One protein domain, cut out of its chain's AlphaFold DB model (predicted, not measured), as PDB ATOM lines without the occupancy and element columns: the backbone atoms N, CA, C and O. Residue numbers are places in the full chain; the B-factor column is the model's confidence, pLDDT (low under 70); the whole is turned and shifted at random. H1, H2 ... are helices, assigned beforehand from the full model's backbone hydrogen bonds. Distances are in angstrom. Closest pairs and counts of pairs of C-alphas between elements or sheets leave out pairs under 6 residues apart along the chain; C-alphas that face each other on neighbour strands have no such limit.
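AT A GLANCE: This is residues 9 to 26 and 35 to 57 of the 58 residues of the protein "Deoxyribonuclease IV" of Candidatus Fraserbacteria bacterium (UniProt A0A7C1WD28). A thin rod with helix H2 along its middle: the stretch before H2 makes one end, where residues 36 to 42 stick out as a bare loop, and H1 with residues 19 to 26 makes the other, H1 set steeply to H2 near its last turn. The printed part has 41 residues with two named helices, H1 then H2, and no named strand; its class is all helix. It is only just extended, close to loose, with a radius of gyration of the C-alphas of 14.0 A and spans of 44 by 19 by 13 A.

IN THESE COORDINATES: H2, residues 45 to 55, measures 15.5 A from C-alpha 45 at (524.808, 392.666, 377.898) to C-alpha 55 at (531.115, 394.771, 363.874). H1, residues 9 to 18, measures 14.8 A and begins at C-alpha 9 at (526.801, 407.128, 369.293).

HOW THE PARTS SIT: H2 and H1 only just touch, with 3 pairs of C-alphas within 8 A; the closest are those of Val 53 and Phe 13, 7.5 A apart. They run the same way at a steep tilt of 61 degrees. Every O i to N i+4 pair is within hydrogen-bond range in H2, and 5 of 6 in H1. Residues 44 to 51, of which 45 to 51 belong to H2, stand free.

THE WHOLE: The two C-alphas farthest apart, those of Pro 20 and Thr 38, are 43.7 A apart. Residues 27 to 34, in the link from H1 to H2, are not printed; C-alphas 26 and 35 across the cut are 27.2 A apart. No printed residue is under 70 in pLDDT.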
ATOM      1  N   GLY A   9     527.374 407.886 370.409       94.12
ATOM      2  CA  GLY A   9     526.801 407.128 369.293       94.12
ATOM      3  C   GLY A   9     527.757 406.124 368.626       94.12
ATOM      4  O   GLY A   9     528.959 406.083 368.892       94.12
ATOM      5  N   LEU A  10     527.219 405.279 367.739       95.06
ATOM      6  CA  LEU A  10     528.003 404.241 367.049       95.06
ATOM      7  C   LEU A  10     529.060 404.814 366.094       95.06
ATOM      8  O   LEU A  10     530.130 404.226 365.959       95.06
ATOM      9  N   ASP A  11     528.801 405.964 365.468       95.38
ATOM     10  CA  ASP A  11     529.768 406.598 364.565       95.38
ATOM     11  C   ASP A  11     531.022 407.082 365.300       95.38
ATOM     12  O   ASP A  11     532.135 406.868 364.816       95.38
ATOM     13  N   GLY A  12     530.871 407.643 366.505       95.81
ATOM     14  CA  GLY A  12     532.008 408.014 367.347       95.81
ATOM     15  C   GLY A  12     532.856 406.799 367.733       95.81
ATOM     16  O   GLY A  12     534.080 406.818 367.586       95.81
ATOM     17  N   PHE A  13     532.210 405.700 368.140       96.44
ATOM     18  CA  PHE A  13     532.903 404.436 368.413       96.44
ATOM     19  C   PHE A  13     533.627 403.902 367.173       96.44
ATOM     20  O   PHE A  13     534.791 403.519 367.277       96.44
ATOM     21  N   ARG A  14     532.980 403.921 365.999       96.81
ATOM     22  CA  ARG A  14     533.565 403.463 364.731       96.81
ATOM     23  C   ARG A  14     534.828 404.238 364.367       96.81
ATOM     24  O   ARG A  14     535.793 403.629 363.908       96.81
ATOM     25  N   LEU A  15     534.853 405.550 364.593       97.19
ATOM     26  CA  LEU A  15     536.054 406.363 364.387       97.19
ATOM     27  C   LEU A  15     537.171 405.981 365.367       97.19
ATOM     28  O   LEU A  15     538.317 405.822 364.950       97.19
ATOM     29  N   LEU A  16     536.848 405.791 366.648       96.00
ATOM     30  CA  LEU A  16     537.837 405.506 367.689       96.00
ATOM     31  C   LEU A  16     538.514 404.138 367.502       96.00
ATOM     32  O   LEU A  16     539.743 404.051 367.504       96.00
ATOM     33  N   VAL A  17     537.729 403.073 367.302       96.25
ATOM     34  CA  VAL A  17     538.252 401.692 367.230       96.25
ATOM     35  C   VAL A  17     539.042 401.403 365.952       96.25
ATOM     36  O   VAL A  17     539.835 400.460 365.917       96.25
ATOM     37  N   ASN A  18     538.858 402.230 364.919       97.62
ATOM     38  CA  ASN A  18     539.599 402.155 363.659       97.62
ATOM     39  C   ASN A  18     540.677 403.236 363.522       97.62
ATOM     40  O   ASN A  18     541.405 403.242 362.528       97.62
ATOM     41  N   HIS A  19     540.817 404.142 364.497       98.06
ATOM     42  CA  HIS A  19     541.772 405.238 364.399       98.06
ATOM     43  C   HIS A  19     543.197 404.689 364.175       98.06
ATOM     44  O   HIS A  19     543.649 403.855 364.968       98.06
ATOM     45  N   PRO A  20     543.953 405.147 363.154       97.62
ATOM     46  CA  PRO A  20     545.223 404.524 362.758       97.62
ATOM     47  C   PRO A  20     546.247 404.408 363.891       97.62
ATOM     48  O   PRO A  20     546.981 403.430 363.972       97.62
ATOM     49  N   ARG A  21     546.256 405.387 364.802       98.06
ATOM     50  CA  ARG A  21     547.166 405.416 365.960       98.06
ATOM     51  C   ARG A  21     546.696 404.579 367.154       98.06
ATOM     52  O   ARG A  21     547.481 404.376 368.069       98.06
ATOM     53  N   LEU A  22     545.434 404.144 367.174       97.25
ATOM     54  CA  LEU A  22     544.824 403.447 368.314       97.25
ATOM     55  C   LEU A  22     544.428 402.004 367.988       97.25
ATOM     56  O   LEU A  22     544.381 401.182 368.891       97.25
ATOM     57  N   ARG A  23     544.193 401.659 366.714       96.12
ATOM     58  CA  ARG A  23     543.680 400.341 366.289       96.12
ATOM     59  C   ARG A  23     544.535 399.142 366.723       96.12
ATOM     60  O   ARG A  23     544.037 398.019 366.721       96.12
ATOM     61  N   ALA A  24     545.808 399.357 367.045       96.06
ATOM     62  CA  ALA A  24     546.713 398.316 367.534       96.06
ATOM     63  C   ALA A  24     546.673 398.140 369.064       96.06
ATOM     64  O   ALA A  24     547.194 397.152 369.574       96.06
ATOM     65  N   LEU A  25     546.072 399.080 369.794       97.00
ATOM     66  CA  LEU A  25     545.968 399.035 371.248       97.00
ATOM     67  C   LEU A  25     544.763 398.187 371.684       97.00
ATOM     68  O   LEU A  25     543.751 398.137 370.975       97.00
ATOM     69  N   PRO A  26     544.840 397.528 372.853       96.00
ATOM     70  CA  PRO A  26     543.672 396.915 373.462       96.00
ATOM     71  C   PRO A  26     542.694 398.000 373.931       96.00
ATOM     72  O   PRO A  26     543.096 399.019 374.490       96.00
ATOM     73  N   VAL A  35     521.413 394.401 387.245       86.94
ATOM     74  CA  VAL A  35     521.197 393.458 388.343       86.94
ATOM     75  C   VAL A  35     519.974 392.619 388.009       86.94
ATOM     76  O   VAL A  35     518.994 393.139 387.473       86.94
ATOM     77  N   ASP A  36     520.052 391.319 388.267       85.38
ATOM     78  CA  ASP A  36     518.901 390.436 388.142       85.38
ATOM     79  C   ASP A  36     517.951 390.577 389.342       85.38
ATOM     80  O   ASP A  36     518.215 391.292 390.308       85.38
ATOM     81  N   GLU A  37     516.827 389.869 389.285       85.94
ATOM     82  CA  GLU A  37     515.812 389.827 390.346       85.94
ATOM     83  C   GLU A  37     516.319 389.273 391.694       85.94
ATOM     84  O   GLU A  37     515.602 389.332 392.692       85.94
ATOM     85  N   THR A  38     517.545 388.742 391.737       90.25
ATOM     86  CA  THR A  38     518.219 388.235 392.938       90.25
ATOM     87  C   THR A  38     519.340 389.158 393.438       90.25
ATOM     88  O   THR A  38     520.167 388.723 394.240       90.25
ATOM     89  N   ASP A  39     519.381 390.409 392.962       84.75
ATOM     90  CA  ASP A  39     520.431 391.406 393.222       84.75
ATOM     91  C   ASP A  39     521.842 390.956 392.792       84.75
ATOM     92  O   ASP A  39     522.862 391.460 393.277       84.75
ATOM     93  N   LYS A  40     521.942 390.008 391.853       87.50
ATOM     94  CA  LYS A  40     523.226 389.576 391.295       87.50
ATOM     95  C   LYS A  40     523.527 390.302 390.000       87.50
ATOM     96  O   LYS A  40     522.644 390.640 389.223       87.50
ATOM     97  N   LEU A  41     524.818 390.501 389.756       85.88
ATOM     98  CA  LEU A  41     525.310 391.123 388.537       85.88
ATOM     99  C   LEU A  41     524.997 390.251 387.311       85.88
ATOM    100  O   LEU A  41     525.541 389.154 387.168       85.88
ATOM    101  N   ASP A  42     524.186 390.765 386.394       85.75
ATOM    102  CA  ASP A  42     523.895 390.161 385.101       85.75
ATOM    103  C   ASP A  42     524.863 390.704 384.033       85.75
ATOM    104  O   ASP A  42     525.016 391.910 383.819       85.75
ATOM    105  N   SER A  43     525.548 389.786 383.349       85.75
ATOM    106  CA  SER A  43     526.508 390.088 382.279       85.75
ATOM    107  C   SER A  43     525.993 389.730 380.878       85.75
ATOM    108  O   SER A  43     526.771 389.721 379.927       85.75
ATOM    109  N   LYS A  44     524.690 389.473 380.698       87.88
ATOM    110  CA  LYS A  44     524.077 389.194 379.380       87.88
ATOM    111  C   LYS A  44     524.312 390.300 378.346       87.88
ATOM    112  O   LYS A  44     524.323 390.019 377.148       87.88
ATOM    113  N   ALA A  45     524.521 391.541 378.785       88.25
ATOM    114  CA  ALA A  45     524.808 392.666 377.898       88.25
ATOM    115  C   ALA A  45     526.226 392.630 377.293       88.25
ATOM    116  O   ALA A  45     526.441 393.203 376.225       88.25
ATOM    117  N   ASP A  46     527.181 391.934 377.916       91.25
ATOM    118  CA  ASP A  46     528.580 391.874 377.473       91.25
ATOM    119  C   ASP A  46     528.751 391.312 376.060       91.25
ATOM    120  O   ASP A  46     529.370 391.991 375.234       91.25
ATOM    121  N   PRO A  47     528.219 390.118 375.718       92.50
ATOM    122  CA  PRO A  47     528.357 389.588 374.365       92.50
ATOM    123  C   PRO A  47     527.712 390.504 373.320       92.50
ATOM    124  O   PRO A  47     528.241 390.623 372.217       92.50
ATOM    125  N   ILE A  48     526.622 391.196 373.670       92.12
ATOM    126  CA  ILE A  48     525.925 392.141 372.783       92.12
ATOM    127  C   ILE A  48     526.806 393.368 372.525       92.12
ATOM    128  O   ILE A  48     527.036 393.742 371.374       92.12
ATOM    129  N   ASN A  49     527.346 393.968 373.587       93.06
ATOM    130  CA  ASN A  49     528.230 395.128 373.510       93.06
ATOM    131  C   ASN A  49     529.524 394.792 372.748       93.06
ATOM    132  O   ASN A  49     529.958 395.556 371.882       93.06
ATOM    133  N   LEU A  50     530.104 393.617 373.002       94.25
ATOM    134  CA  LEU A  50     531.303 393.146 372.317       94.25
ATOM    135  C   LEU A  50     531.046 392.870 370.831       94.25
ATOM    136  O   LEU A  50     531.862 393.255 369.992       94.25
ATOM    137  N   ALA A  51     529.926 392.227 370.492       94.75
ATOM    138  CA  ALA A  51     529.534 391.991 369.106       94.75
ATOM    139  C   ALA A  51     529.331 393.312 368.352       94.75
ATOM    140  O   ALA A  51     529.854 393.463 367.247       94.75
ATOM    141  N   ALA A  52     528.659 394.287 368.973       94.38
ATOM    142  CA  ALA A  52     528.445 395.608 368.392       94.38
ATOM    143  C   ALA A  52     529.772 396.307 368.062       94.38
ATOM    144  O   ALA A  52     529.979 396.710 366.922       94.38
ATOM    145  N   VAL A  53     530.712 396.393 369.012       94.19
ATOM    146  CA  VAL A  53     532.014 397.043 368.770       94.19
ATOM    147  C   VAL A  53     532.852 396.281 367.739       94.19
ATOM    148  O   VAL A  53     533.506 396.900 366.901       94.19
ATOM    149  N   ARG A  54     532.830 394.941 367.758       95.25
ATOM    150  CA  ARG A  54     533.547 394.119 366.769       95.25
ATOM    151  C   ARG A  54     533.032 394.344 365.351       95.25
ATOM    152  O   ARG A  54     533.852 394.441 364.446       95.25
ATOM    153  N   ALA A  55     531.720 394.482 365.172       96.19
ATOM    154  CA  ALA A  55     531.115 394.771 363.874       96.19
ATOM    155  C   ALA A  55     531.511 396.149 363.314       96.19
ATOM    156  O   ALA A  55     531.429 396.366 362.109       96.19
ATOM    157  N   LEU A  56     531.956 397.078 364.169       95.69
ATOM    158  CA  LEU A  56     532.440 398.391 363.740       95.69
ATOM    159  C   LEU A  56     533.909 398.381 363.299       95.69
ATOM    160  O   LEU A  56     534.349 399.375 362.721       95.69
ATOM    161  N   ARG A  57     534.686 397.324 363.579       93.25
ATOM    162  CA  ARG A  57     536.094 397.244 363.158       93.25
ATOM    163  C   ARG A  57     536.190 396.846 361.683       93.25
ATOM    164  O   ARG A  57     535.648 395.813 361.301       93.25
TER     165      ARG A  57